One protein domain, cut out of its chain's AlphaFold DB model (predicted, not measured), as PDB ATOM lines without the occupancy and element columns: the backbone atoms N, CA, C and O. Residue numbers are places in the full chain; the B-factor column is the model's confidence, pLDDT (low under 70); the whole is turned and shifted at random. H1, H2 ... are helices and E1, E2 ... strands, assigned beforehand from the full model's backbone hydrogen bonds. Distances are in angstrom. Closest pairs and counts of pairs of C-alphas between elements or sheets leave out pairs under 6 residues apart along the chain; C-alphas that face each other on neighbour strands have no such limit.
ATOM      1  N   SER A 104      30.267 -26.397 -64.247       96.38
ATOM      2  CA  SER A 104      31.226 -25.540 -63.556       96.38
ATOM      3  C   SER A 104      30.612 -24.181 -63.212       96.38
ATOM      4  O   SER A 104      30.552 -23.817 -62.032       96.38
ATOM      5  N   ALA A 105      30.056 -23.478 -64.205       95.44
ATOM      6  CA  ALA A 105      29.410 -22.183 -64.007       95.44
ATOM      7  C   ALA A 105      28.260 -22.263 -62.989       95.44
ATOM      8  O   ALA A 105      28.214 -21.481 -62.036       95.44
ATOM      9  N   GLU A 106      27.379 -23.260 -63.112       96.62
ATOM     10  CA  GLU A 106      26.286 -23.469 -62.157       96.62
ATOM     11  C   GLU A 106      26.775 -23.692 -60.722       96.62
ATOM     12  O   GLU A 106      26.177 -23.180 -59.770       96.62
ATOM     13  N   ILE A 107      27.834 -24.485 -60.537       96.62
ATOM     14  CA  ILE A 107      28.404 -24.744 -59.213       96.62
ATOM     15  C   ILE A 107      28.949 -23.449 -58.614       96.62
ATOM     16  O   ILE A 107      28.687 -23.180 -57.438       96.62
ATOM     17  N   ILE A 108      29.667 -22.640 -59.395       96.38
ATOM     18  CA  ILE A 108      30.229 -21.363 -58.940       96.38
ATOM     19  C   ILE A 108      29.119 -20.355 -58.594       96.38
ATOM     20  O   ILE A 108      29.170 -19.736 -57.528       96.38
ATOM     21  N   ILE A 109      28.052 -20.255 -59.398       97.38
ATOM     22  CA  ILE A 109      26.856 -19.448 -59.073       97.38
ATOM     23  C   ILE A 109      26.230 -19.921 -57.754       97.38
ATOM     24  O   ILE A 109      26.019 -19.129 -56.831       97.38
ATOM     25  N   LYS A 110      26.001 -21.234 -57.604       96.69
ATOM     26  CA  LYS A 110      25.434 -21.816 -56.374       96.69
ATOM     27  C   LYS A 110      26.303 -21.534 -55.143       96.69
ATOM     28  O   LYS A 110      25.752 -21.346 -54.061       96.69
ATOM     29  N   ARG A 111      27.635 -21.511 -55.271       96.38
ATOM     30  CA  ARG A 111      28.554 -21.182 -54.162       96.38
ATOM     31  C   ARG A 111      28.427 -19.726 -53.738       96.38
ATOM     32  O   ARG A 111      28.200 -19.475 -52.560       96.38
ATOM     33  N   ARG A 112      28.471 -18.796 -54.691       97.25
ATOM     34  CA  ARG A 112      28.327 -17.356 -54.423       97.25
ATOM     35  C   ARG A 112      26.977 -17.023 -53.811       97.25
ATOM     36  O   ARG A 112      26.913 -16.299 -52.825       97.25
ATOM     37  N   LYS A 113      25.905 -17.657 -54.295       96.69
ATOM     38  CA  LYS A 113      24.588 -17.557 -53.658       96.69
ATOM     39  C   LYS A 113      24.616 -18.020 -52.195       96.69
ATOM     40  O   LYS A 113      24.127 -17.300 -51.334       96.69
ATOM     41  N   ARG A 114      25.245 -19.166 -51.894       95.75
ATOM     42  CA  ARG A 114      25.400 -19.638 -50.502       95.75
ATOM     43  C   ARG A 114      26.210 -18.676 -49.635       95.75
ATOM     44  O   ARG A 114      25.863 -18.523 -48.475       95.75
ATOM     45  N   MET A 115      27.250 -18.032 -50.168       95.62
ATOM     46  CA  MET A 115      28.024 -17.020 -49.428       95.62
ATOM     47  C   MET A 115      27.120 -15.858 -48.992       95.62
ATOM     48  O   MET A 115      27.113 -15.482 -47.822       95.62
ATOM     49  N   ILE A 116      26.276 -15.361 -49.900       95.69
ATOM     50  CA  ILE A 116      25.287 -14.318 -49.595       95.69
ATOM     51  C   ILE A 116      24.226 -14.809 -48.598       95.69
ATOM     52  O   ILE A 116      23.876 -14.085 -47.665       95.69
ATOM     53  N   ASP A 117      23.727 -16.033 -48.755       94.69
ATOM     54  CA  ASP A 117      22.737 -16.601 -47.832       94.69
ATOM     55  C   ASP A 117      23.325 -16.812 -46.422       94.69
ATOM     56  O   ASP A 117      22.643 -16.550 -45.431       94.69
ATOM     57  N   TYR A 118      24.604 -17.191 -46.308       92.62
ATOM     58  CA  TYR A 118      25.298 -17.284 -45.020       92.62
ATOM     59  C   TYR A 118      25.443 -15.941 -44.324       92.62
ATOM     60  O   TYR A 118      25.280 -15.886 -43.106       92.62
ATOM     61  N   LEU A 119      25.698 -14.862 -45.061       93.19
ATOM     62  CA  LEU A 119      25.741 -13.521 -44.481       93.19
ATOM     63  C   LEU A 119      24.376 -13.117 -43.902       93.19
ATOM     64  O   LEU A 119      24.318 -12.610 -42.782       93.19
ATOM     65  N   LYS A 120      23.272 -13.413 -44.604       93.88
ATOM     66  CA  LYS A 120      21.904 -13.157 -44.105       93.88
ATOM     67  C   LYS A 120      21.597 -13.953 -42.842       93.88
ATOM     68  O   LYS A 120      21.146 -13.391 -41.846       93.88
ATOM     69  N   GLU A 121      21.864 -15.255 -42.882       93.38
ATOM     70  CA  GLU A 121      21.601 -16.154 -41.758       93.38
ATOM     71  C   GLU A 121      22.482 -15.819 -40.546       93.38
ATOM     72  O   GLU A 121      22.018 -15.835 -39.406       93.38
ATOM     73  N   SER A 122      23.741 -15.446 -40.775       90.06
ATOM     74  CA  SER A 122      24.639 -14.995 -39.707       90.06
ATOM     75  C   SER A 122      24.157 -13.680 -39.100       90.06
ATOM     76  O   SER A 122      24.123 -13.553 -37.879       90.06
ATOM     77  N   GLY A 123      23.703 -12.731 -39.926       92.06
ATOM     78  CA  GLY A 123      23.124 -11.473 -39.454       92.06
ATOM     79  C   GLY A 123      21.910 -11.680 -38.550       92.06
ATOM     80  O   GLY A 123      21.807 -11.039 -37.504       92.06
ATOM     81  N   LEU A 124      21.033 -12.627 -38.901       93.75
ATOM     82  CA  LEU A 124      19.908 -13.042 -38.059       93.75
ATOM     83  C   LEU A 124      20.374 -13.555 -36.695       93.75
ATOM     84  O   LEU A 124      19.903 -13.083 -35.661       93.75
ATOM     85  N   ARG A 125      21.320 -14.498 -36.684       92.88
ATOM     86  CA  ARG A 125      21.815 -15.143 -35.456       92.88
ATOM     87  C   ARG A 125      22.577 -14.194 -34.541       92.88
ATOM     88  O   ARG A 125      22.533 -14.362 -33.327       92.88
ATOM     89  N   LEU A 126      23.266 -13.214 -35.117       92.62
ATOM     90  CA  LEU A 126      24.033 -12.208 -34.386       92.62
ATOM     91  C   LEU A 126      23.189 -10.993 -33.967       92.62
ATOM     92  O   LEU A 126      23.711 -10.103 -33.304       92.62
ATOM     93  N   GLY A 127      21.903 -10.937 -34.339       92.56
ATOM     94  CA  GLY A 127      21.018  -9.820 -33.995       92.56
ATOM     95  C   GLY A 127      21.280  -8.535 -34.789       92.56
ATOM     96  O   GLY A 127      20.827  -7.471 -34.387       92.56
ATOM     97  N   VAL A 128      21.978  -8.624 -35.924       94.06
ATOM     98  CA  VAL A 128      22.326  -7.489 -36.806       94.06
ATOM     99  C   VAL A 128      21.612  -7.570 -38.160       94.06
ATOM    100  O   VAL A 128      22.078  -7.041 -39.167       94.06
ATOM    101  N   LYS A 129      20.468  -8.258 -38.210       95.38
ATOM    102  CA  LYS A 129      19.680  -8.466 -39.436       95.38
ATOM    103  C   LYS A 129      19.411  -7.157 -40.187       95.38
ATOM    104  O   LYS A 129      19.607  -7.103 -41.394       95.38
ATOM    105  N   GLU A 130      18.998  -6.111 -39.477       94.31
ATOM    106  CA  GLU A 130      18.641  -4.812 -40.069       94.31
ATOM    107  C   GLU A 130      19.825  -4.140 -40.777       94.31
ATOM    108  O   GLU A 130      19.646  -3.498 -41.813       94.31
ATOM    109  N   TYR A 131      21.041  -4.347 -40.267       93.81
ATOM    110  CA  TYR A 131      22.278  -3.897 -40.901       93.81
ATOM    111  C   TYR A 131      22.537  -4.649 -42.201       93.81
ATOM    112  O   TYR A 131      22.759  -4.024 -43.236       93.81
ATOM    113  N   ILE A 132      22.440  -5.982 -42.177       95.56
ATOM    114  CA  ILE A 132      22.637  -6.801 -43.380       95.56
ATOM    115  C   ILE A 132      21.581  -6.486 -44.445       95.56
ATOM    116  O   ILE A 132      21.928  -6.317 -45.614       95.56
ATOM    117  N   ASP A 133      20.314  -6.339 -44.057       95.19
ATOM    118  CA  ASP A 133      19.233  -5.993 -44.982       95.19
ATOM    119  C   ASP A 133      19.438  -4.612 -45.609       95.19
ATOM    120  O   ASP A 133      19.278  -4.461 -46.821       95.19
ATOM    121  N   SER A 134      19.834  -3.618 -44.809       96.06
ATOM    122  CA  SER A 134      20.126  -2.264 -45.292       96.06
ATOM    123  C   SER A 134      21.275  -2.260 -46.300       96.06
ATOM    124  O   SER A 134      21.127  -1.709 -47.392       96.06
ATOM    125  N   LEU A 135      22.384  -2.949 -45.991       96.81
ATOM    126  CA  LEU A 135      23.509  -3.100 -46.921       96.81
ATOM    127  C   LEU A 135      23.078  -3.792 -48.213       96.81
ATOM    128  O   LEU A 135      23.427  -3.356 -49.308       96.81
ATOM    129  N   PHE A 136      22.309  -4.874 -48.111       96.62
ATOM    130  CA  PHE A 136      21.924  -5.653 -49.283       96.62
ATOM    131  C   PHE A 136      20.908  -4.919 -50.149       96.62
ATOM    132  O   PHE A 136      20.984  -5.005 -51.374       96.62
ATOM    133  N   ASN A 137      20.000  -4.155 -49.545       96.50
ATOM    134  CA  ASN A 137      19.110  -3.269 -50.281       96.50
ATOM    135  C   ASN A 137      19.894  -2.161 -50.998       96.50
ATOM    136  O   ASN A 137      19.649  -1.907 -52.177       96.50
ATOM    137  N   TYR A 138      20.869  -1.553 -50.314       97.06
ATOM    138  CA  TYR A 138      21.737  -0.529 -50.893       97.06
ATOM    139  C   TYR A 138      22.530  -1.071 -52.092       97.06
ATOM    140  O   TYR A 138      22.408  -0.547 -53.198       97.06
ATOM    141  N   TYR A 139      23.255  -2.180 -51.928       97.00
ATOM    142  CA  TYR A 139      24.070  -2.759 -53.003       97.00
ATOM    143  C   TYR A 139      23.258  -3.453 -54.109       97.00
ATOM    144  O   TYR A 139      23.762  -3.634 -55.218       97.00
ATOM    145  N   SER A 140      21.994  -3.811 -53.857       96.81
ATOM    146  CA  SER A 140      21.073  -4.267 -54.913       96.81
ATOM    147  C   SER A 140      20.570  -3.126 -55.799       96.81
ATOM    148  O   SER A 140      20.154  -3.377 -56.929       96.81
ATOM    149  N   ASN A 141      20.605  -1.890 -55.294       95.44
ATOM    150  CA  ASN A 141      20.122  -0.685 -55.968       95.44
ATOM    151  C   ASN A 141      21.237   0.365 -56.104       95.44
ATOM    152  O   ASN A 141      20.980   1.569 -56.060       95.44
ATOM    153  N   TYR A 142      22.480  -0.089 -56.255       95.31
ATOM    154  CA  TYR A 142      23.654   0.769 -56.234       95.31
ATOM    155  C   TYR A 142      23.643   1.730 -57.423       95.31
ATOM    156  O   TYR A 142      23.555   1.302 -58.575       95.31
ATOM    157  N   GLN A 143      23.730   3.032 -57.160       91.19
ATOM    158  CA  GLN A 143      23.710   4.049 -58.207       91.19
ATOM    159  C   GLN A 143      25.121   4.523 -58.535       91.19
ATOM    160  O   GLN A 143      25.815   5.086 -57.694       91.19
ATOM    161  N   GLN A 144      25.518   4.367 -59.796       83.06
ATOM    162  CA  GLN A 144      26.770   4.905 -60.315       83.06
ATOM    163  C   GLN A 144      26.499   5.633 -61.629       83.06
ATOM    164  O   GLN A 144      25.966   5.053 -62.574       83.06
ATOM    165  N   SER A 145      26.844   6.922 -61.685       83.69
ATOM    166  CA  SER A 145      26.666   7.767 -62.879       83.69
ATOM    167  C   SER A 145      25.229   7.776 -63.434       83.69
ATOM    168  O   SER A 145      25.024   7.760 -64.643       83.69
ATOM    169  N   GLY A 146      24.225   7.767 -62.548       85.50
ATOM    170  CA  GLY A 146      22.803   7.755 -62.918       85.50
ATOM    171  C   GLY A 146      22.253   6.391 -63.353       85.50
ATOM    172  O   GLY A 146      21.083   6.299 -63.713       85.50
ATOM    173  N   ILE A 147      23.065   5.332 -63.304       89.06
ATOM    174  CA  ILE A 147      22.661   3.963 -63.633       89.06
ATOM    175  C   ILE A 147      22.540   3.158 -62.340       89.06
ATOM    176  O   ILE A 147      23.485   3.099 -61.553       89.06
ATOM    177  N   THR A 148      21.394   2.507 -62.146       92.88
ATOM    178  CA  THR A 148      21.194   1.546 -61.056       92.88
ATOM    179  C   THR A 148      21.778   0.190 -61.444       92.88
ATOM    180  O   THR A 148      21.464  -0.350 -62.506       92.88
ATOM    181  N   ARG A 149      22.604  -0.381 -60.568       94.31
ATOM    182  CA  ARG A 149      23.218  -1.701 -60.711       94.31
ATOM    183  C   ARG A 149      22.913  -2.561 -59.494       94.31
ATOM    184  O   ARG A 149      22.930  -2.084 -58.364       94.31
ATOM    185  N   ASN A 150      22.692  -3.848 -59.735       96.56
ATOM    186  CA  ASN A 150      22.559  -4.831 -58.671       96.56
ATOM    187  C   ASN A 150      23.895  -5.551 -58.476       96.56
ATOM    188  O   ASN A 150      24.168  -6.553 -59.140       96.56
ATOM    189  N   LEU A 151      24.729  -5.026 -57.578       97.12
ATOM    190  CA  LEU A 151      26.078  -5.547 -57.355       97.12
ATOM    191  C   LEU A 151      26.058  -6.948 -56.733       97.12
ATOM    192  O   LEU A 151      26.916  -7.768 -57.050       97.12
ATOM    193  N   LEU A 152      25.050  -7.259 -55.909       96.62
ATOM    194  CA  LEU A 152      24.857  -8.604 -55.359       96.62
ATOM    195  C   LEU A 152      24.589  -9.629 -56.461       96.62
ATOM    196  O   LEU A 152      25.203 -10.693 -56.478       96.62
ATOM    197  N   ASN A 153      23.705  -9.305 -57.405       96.62
ATOM    198  CA  ASN A 153      23.412 -10.188 -58.528       96.62
ATOM    199  C   ASN A 153      24.604 -10.286 -59.492       96.62
ATOM    200  O   ASN A 153      24.926 -11.378 -59.946       96.62
ATOM    201  N   SER A 154      25.309  -9.180 -59.756       96.00
ATOM    202  CA  SER A 154      26.547  -9.196 -60.548       96.00
ATOM    203  C   SER A 154      27.621 -10.095 -59.929       96.00
ATOM    204  O   SER A 154      28.276 -10.849 -60.652       96.00
ATOM    205  N   PHE A 155      27.778 -10.073 -58.604       97.00
ATOM    206  CA  PHE A 155      28.646 -11.005 -57.890       97.00
ATOM    207  C   PHE A 155      28.162 -12.455 -58.056       97.00
ATOM    208  O   PHE A 155      28.929 -13.296 -58.518       97.00
ATOM    209  N   ILE A 156      26.891 -12.744 -57.751       97.31
ATOM    210  CA  ILE A 156      26.329 -14.108 -57.786       97.31
ATOM    211  C   ILE A 156      26.397 -14.739 -59.178       97.31
ATOM    212  O   ILE A 156      26.747 -15.914 -59.284       97.31
ATOM    213  N   GLU A 157      26.071 -13.988 -60.227       96.38
ATOM    214  CA  GLU A 157      25.994 -14.509 -61.593       96.38
ATOM    215  C   GLU A 157      27.370 -14.490 -62.270       96.38
ATOM    216  O   GLU A 157      27.838 -15.508 -62.782       96.38
ATOM    217  N   ASN A 158      28.089 -13.368 -62.176       93.06
ATOM    218  CA  ASN A 158      29.269 -13.108 -63.012       93.06
ATOM    219  C   ASN A 158      30.583 -13.039 -62.235       93.06
ATOM    220  O   ASN A 158      31.641 -13.202 -62.823       93.06
ATOM    221  N   GLY A 159      30.531 -12.872 -60.914       91.75
ATOM    222  CA  GLY A 159      31.731 -12.935 -60.062       91.75
ATOM    223  C   GLY A 159      32.490 -11.638 -60.145       91.75
ATOM    224  O   GLY A 159      33.702 -11.615 -60.038       91.75
ATOM    225  N   SER A 160      31.738 -10.579 -60.418       93.50
ATOM    226  CA  SER A 160      32.254  -9.239 -60.512       93.50
ATOM    227  C   SER A 160      32.771  -8.785 -59.152       93.50
ATOM    228  O   SER A 160      32.051  -8.859 -58.153       93.50
ATOM    229  N   ASP A 161      33.972  -8.219 -59.163       94.94
ATOM    230  CA  ASP A 161      34.580  -7.574 -58.000       94.94
ATOM    231  C   ASP A 161      33.926  -6.216 -57.679       94.94
ATOM    232  O   ASP A 161      34.301  -5.565 -56.708       94.94
ATOM    233  N   GLU A 162      32.934  -5.757 -58.459       94.88
ATOM    234  CA  GLU A 162      32.260  -4.468 -58.242       94.88
ATOM    235  C   GLU A 162      31.668  -4.352 -56.831       94.88
ATOM    236  O   GLU A 162      31.770  -3.296 -56.211       94.88
ATOM    237  N   LEU A 163      31.091  -5.436 -56.293       96.31
ATOM    238  CA  LEU A 163      30.580  -5.445 -54.921       96.31
ATOM    239  C   LEU A 163      31.715  -5.259 -53.904       96.31
ATOM    240  O   LEU A 163      31.601  -4.439 -52.996       96.31
ATOM    241  N   GLN A 164      32.819  -5.990 -54.074       96.69
ATOM    242  CA  GLN A 164      33.992  -5.893 -53.205       96.69
ATOM    243  C   GLN A 164      34.587  -4.478 -53.247       96.69
ATOM    244  O   GLN A 164      34.898  -3.896 -52.205       96.69
ATOM    245  N   GLN A 165      34.700  -3.895 -54.441       95.94
ATOM    246  CA  GLN A 165      35.202  -2.537 -54.643       95.94
ATOM    247  C   GLN A 165      34.277  -1.485 -54.025       95.94
ATOM    248  O   GLN A 165      34.778  -0.563 -53.379       95.94
ATOM    249  N   ALA A 166      32.958  -1.623 -54.182       95.62
ATOM    250  CA  ALA A 166      31.981  -0.710 -53.593       95.62
ATOM    251  C   ALA A 166      32.036  -0.747 -52.058       95.62
ATOM    252  O   ALA A 166      32.144   0.297 -51.425       95.62
ATOM    253  N   VAL A 167      32.081  -1.941 -51.461       96.56
ATOM    254  CA  VAL A 167      32.231  -2.119 -50.004       96.56
ATOM    255  C   VAL A 167      33.567  -1.562 -49.498       96.56
ATOM    256  O   VAL A 167      33.649  -0.957 -48.427       96.56
ATOM    257  N   THR A 168      34.645  -1.760 -50.258       96.38
ATOM    258  CA  THR A 168      35.985  -1.301 -49.869       96.38
ATOM    259  C   THR A 168      36.075   0.221 -49.865       96.38
ATOM    260  O   THR A 168      36.604   0.783 -48.903       96.38
ATOM    261  N   ASN A 169      35.527   0.862 -50.898       95.12
ATOM    262  CA  ASN A 169      35.636   2.299 -51.158       95.12
ATOM    263  C   ASN A 169      34.380   3.090 -50.760       95.12
ATOM    264  O   ASN A 169      34.178   4.201 -51.252       95.12
ATOM    265  N   GLU A 170      33.533   2.516 -49.905       95.38
ATOM    266  CA  GLU A 170      32.276   3.129 -49.489       95.38
ATOM    267  C   GLU A 170      32.503   4.518 -48.878       95.38
ATOM    268  O   GLU A 170      33.385   4.713 -48.038       95.38
ATOM    269  N   ASN A 171      31.695   5.483 -49.312       92.38
ATOM    270  CA  ASN A 171      31.778   6.876 -48.878       92.38
ATOM    271  C   ASN A 171      30.440   7.428 -48.371       92.38
ATOM    272  O   ASN A 171      30.410   8.513 -47.782       92.38
ATOM    273  N   ASN A 172      29.338   6.696 -48.553       94.12
ATOM    274  CA  ASN A 172      28.067   7.035 -47.945       94.12
ATOM    275  C   ASN A 172      28.184   6.863 -46.423       94.12
ATOM    276  O   ASN A 172      28.519   5.783 -45.933       94.12
ATOM    277  N   GLN A 173      27.915   7.933 -45.671       94.12
ATOM    278  CA  GLN A 173      28.094   7.953 -44.216       94.12
ATOM    279  C   GLN A 173      27.207   6.939 -43.485       94.12
ATOM    280  O   GLN A 173      27.667   6.313 -42.531       94.12
ATOM    281  N   GLU A 174      25.966   6.754 -43.935       94.50
ATOM    282  CA  GLU A 174      25.029   5.796 -43.343       94.50
ATOM    283  C   GLU A 174      25.530   4.362 -43.547       94.50
ATOM    284  O   GLU A 174      25.677   3.604 -42.588       94.50
ATOM    285  N   ILE A 175      25.905   4.023 -44.784       97.25
ATOM    286  CA  ILE A 175      26.426   2.695 -45.136       97.25
ATOM    287  C   ILE A 175      27.767   2.430 -44.449       97.25
ATOM    288  O   ILE A 175      27.976   1.352 -43.896       97.25
ATOM    289  N   THR A 176      28.650   3.427 -44.396       96.50
ATOM    290  CA  THR A 176      29.934   3.343 -43.684       96.50
ATOM    291  C   THR A 176      29.729   3.087 -42.189       96.50
ATOM    292  O   THR A 176      30.465   2.302 -41.592       96.50
ATOM    293  N   GLY A 177      28.713   3.705 -41.578       96.38
ATOM    294  CA  GLY A 177      28.339   3.451 -40.187       96.38
ATOM    295  C   GLY A 177      27.946   1.994 -39.947       96.38
ATOM    296  O   GLY A 177      28.405   1.387 -38.980       96.38
ATOM    297  N   ILE A 178      27.167   1.410 -40.862       96.94
ATOM    298  CA  ILE A 178      26.788  -0.004 -40.800       96.94
ATOM    299  C   ILE A 178      28.006  -0.915 -41.008       96.94
ATOM    300  O   ILE A 178      28.221  -1.848 -40.238       96.94
ATOM    301  N   LEU A 179      28.826  -0.637 -42.023       97.12
ATOM    302  CA  LEU A 179      30.025  -1.414 -42.347       97.12
ATOM    303  C   LEU A 179      31.036  -1.450 -41.190       97.12
ATOM    304  O   LEU A 179      31.648  -2.489 -40.947       97.12
ATOM    305  N   ASN A 180      31.173  -0.350 -40.447       97.00
ATOM    306  CA  ASN A 180      32.081  -0.246 -39.302       97.00
ATOM    307  C   ASN A 180      31.491  -0.791 -37.991       97.00
ATOM    308  O   ASN A 180      32.173  -0.771 -36.964       97.00
ATOM    309  N   HIS A 181      30.243  -1.269 -37.991       95.38
ATOM    310  CA  HIS A 181      29.651  -1.875 -36.805       95.38
ATOM    311  C   HIS A 181      30.452  -3.112 -36.373       95.38
ATOM    312  O   HIS A 181      30.772  -3.976 -37.193       95.38
ATOM    313  N   ILE A 182      30.770  -3.192 -35.079       95.62
ATOM    314  CA  ILE A 182      31.561  -4.280 -34.497       95.62
ATOM    315  C   ILE A 182      30.624  -5.415 -34.093       95.62
ATOM    316  O   ILE A 182      29.725  -5.235 -33.274       95.62
ATOM    317  N   LEU A 183      30.865  -6.594 -34.653       93.38
ATOM    318  CA  LEU A 183      30.128  -7.812 -34.349       93.38
ATOM    319  C   LEU A 183      30.587  -8.431 -33.013       93.38
ATOM    320  O   LEU A 183      31.685  -8.138 -32.536       93.38
ATOM    321  N   PRO A 184      29.807  -9.358 -32.419       89.56
ATOM    322  CA  PRO A 184      30.157  -9.998 -31.143       89.56
ATOM    323  C   PRO A 184      31.509 -10.730 -31.118       89.56
ATOM    324  O   PRO A 184      32.091 -10.919 -30.055       89.56
ATOM    325  N   ASN A 185      32.012 -11.152 -32.280       86.62
ATOM    326  CA  ASN A 185      33.319 -11.795 -32.444       86.62
ATOM    327  C   ASN A 185      34.485 -10.790 -32.593       86.62
ATOM    328  O   ASN A 185      35.621 -11.212 -32.796       86.62
ATOM    329  N   GLY A 186      34.219  -9.481 -32.522       91.94
ATOM    330  CA  GLY A 186      35.215  -8.412 -32.618       91.94
ATOM    331  C   GLY A 186      35.569  -7.964 -34.041       91.94
ATOM    332  O   GLY A 186      36.283  -6.976 -34.186       91.94
ATOM    333  N   THR A 187      35.075  -8.638 -35.085       94.62
ATOM    334  CA  THR A 187      35.265  -8.199 -36.481       94.62
ATOM    335  C   THR A 187      34.230  -7.152 -36.875       94.62
ATOM    336  O   THR A 187      33.126  -7.144 -36.326       94.62
ATOM    337  N   THR A 188      34.533  -6.303 -37.856       95.81
ATOM    338  CA  THR A 188      33.511  -5.404 -38.413       95.81
ATOM    339  C   THR A 188      32.579  -6.140 -39.381       95.81
ATOM    340  O   THR A 188      32.915  -7.204 -39.917       95.81
ATOM    341  N   VAL A 189      31.403  -5.563 -39.644       95.25
ATOM    342  CA  VAL A 189      30.510  -6.033 -40.718       95.25
ATOM    343  C   VAL A 189      31.232  -6.007 -42.067       95.25
ATOM    344  O   VAL A 189      31.089  -6.947 -42.849       95.25
ATOM    345  N   LYS A 190      32.050  -4.976 -42.322       96.38
ATOM    346  CA  LYS A 190      32.883  -4.860 -43.525       96.38
ATOM    347  C   LYS A 190      33.823  -6.047 -43.678       96.38
ATOM    348  O   LYS A 190      33.820  -6.673 -44.734       96.38
ATOM    349  N   ASP A 191      34.580  -6.372 -42.634       95.19
ATOM    350  CA  ASP A 191      35.547  -7.473 -42.677       95.19
ATOM    351  C   ASP A 191      34.845  -8.811 -42.917       95.19
ATOM    352  O   ASP A 191      35.291  -9.598 -43.743       95.19
ATOM    353  N   SER A 192      33.706  -9.041 -42.255       93.12
ATOM    354  CA  SER A 192      32.913 -10.264 -42.450       93.12
ATOM    355  C   SER A 192      32.339 -10.371 -43.863       93.12
ATOM    356  O   SER A 192      32.350 -11.446 -44.459       93.12
ATOM    357  N   LEU A 193      31.840  -9.263 -44.419       94.69
ATOM    358  CA  LEU A 193      31.323  -9.222 -45.785       94.69
ATOM    359  C   LEU A 193      32.443  -9.489 -46.794       94.69
ATOM    360  O   LEU A 193      32.280 -10.348 -47.658       94.69
ATOM    361  N   LEU A 194      33.574  -8.791 -46.661       95.31
ATOM    362  CA  LEU A 194      34.730  -8.939 -47.541       95.31
ATOM    363  C   LEU A 194      35.348 -10.335 -47.441       95.31
ATOM    364  O   LEU A 194      35.616 -10.920 -48.482       95.31
ATOM    365  N   ASP A 195      35.512 -10.907 -46.246       93.31
ATOM    366  CA  ASP A 195      36.001 -12.286 -46.081       93.31
ATOM    367  C   ASP A 195      35.162 -13.284 -46.886       93.31
ATOM    368  O   ASP A 195      35.703 -14.168 -47.558       93.31
ATOM    369  N   GLN A 196      33.839 -13.105 -46.865       90.94
ATOM    370  CA  GLN A 196      32.948 -13.974 -47.610       90.94
ATOM    371  C   GLN A 196      33.032 -13.745 -49.110       90.94
ATOM    372  O   GLN A 196      33.055 -14.740 -49.813       90.94
ATOM    373  N   ILE A 197      33.058 -12.512 -49.619       91.62
ATOM    374  CA  ILE A 197      32.950 -12.251 -51.072       91.62
ATOM    375  C   ILE A 197      34.289 -12.132 -51.815       91.62
ATOM    376  O   ILE A 197      34.265 -12.032 -53.040       91.62
ATOM    377  N   SER A 198      35.419 -12.125 -51.098       84.94
ATOM    378  CA  SER A 198      36.777 -12.041 -51.673       84.94
ATOM    379  C   SER A 198      37.395 -13.405 -51.962       84.94
ATOM    380  O   SER A 198      37.051 -14.395 -51.270       84.94
TER     381      SER A 198
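This is residues 104 to 198 of the 198 residues of an uncharacterized protein of Chryseobacterium gambrini (UniProt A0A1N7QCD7). The long helix H1 and helix H2, which folds back from its end, make a V, and H3 closes the open end of that V into a rough triangle. Three shorter helices, H4, H5 and H6, cover one side of this triangle, H6 over H1 and H4 beside H3, while a small hairpin of two strands lies at the edge, between H2 and H3 in the chain. The printed part has 95 residues with six named helices and two named strands, in the order H1 H2 E1 E2 H3 H4 H5 H6; the two strands are antiparallel and the class is mostly helix. The whole is compact, with a radius of gyration of the C-alphas of 13.0 A and spans of 36 by 32 by 18 A.

Start at the sheet, E1 at residues 142 to 144 and E2 at residues 147 to 149, a hairpin with 143 degrees between its directions. Its N 142 and O 149 are 2.9 A apart and N 147 and O 144 are 3.0 A apart, both within hydrogen-bond range. Go back across the tight link of one residue before E1 to reach H2, residues 129 to 140, or go on across the tight link of one residue after E2 to reach H3, residues 151 to 158. H2 touches H3 with residues 136 to 140 alone, at a steep tilt of 67 degrees, and their closest C-alphas, of Tyr 139 and Leu 151, are 5.5 A apart. Look next at H1, residues 104 to 125, which forms a helical hairpin with H2. They touch through residues 119 to 123 of H1, closest at the C-alphas of Gly 123 and Lys 129, 4.6 A, opposite ways at a steep tilt of 37 degrees, only just past shallow. H1 touches H3 with residues 109 to 113 alone, at a shallow tilt of 30 degrees, closest at the C-alphas of Arg 112 and Ile 156, 5.1 A. H6, residues 189 to 197, touches residues 112 to 119 of H1, opposite ways at a shallow tilt of 21 degrees, with the C-alphas of Met 115 and Gln 196 closest at 6.1 A. H4, residues 162 to 168, forms a helical hairpin with H3, closest at the C-alphas of Leu 151 and Leu 163, 5.1 A. H4 also touches H6, at a shallow tilt of 31 degrees, closest at the C-alphas of Gln 164 and Leu 194, 6.5 A. H5, residues 173 to 179, only just touches H2, with 3 pairs of C-alphas within 8 A, the closest being those of Tyr 131 and Ile 178 at 6.0 A. The helix packing is part aligned, part crossed: 3 of 8 touching pairs stand at a shallow tilt. H1 is apart from both strands, for instance. In each of the six helices every O i to N i+4 pair is within hydrogen-bond range.

Find C-alpha 142 at (23.654, 0.769, -56.234), where E1 begins; E1 measures 6.6 A and E2 6.4 A. Find C-alpha 104 at (31.226, -25.540, -63.556); from there H1 runs 31.4 A to C-alpha 125. H2 measures 16.1 A, H3 10.0 A, and H4 and H5 9.7 A each. H6 runs 12.3 A to C-alpha 197 at (32.950, -12.251, -51.072).

The two C-alphas farthest apart are those of Ser 104 and Gln 173, 38.8 A. The printed part has no cut, and Ser 198 is the chain's last residue. No link is long; H5 to H6, with 9 residues, is short and the others are tight. The mean pLDDT of the printed part is 94.4, and no printed residue is under 70.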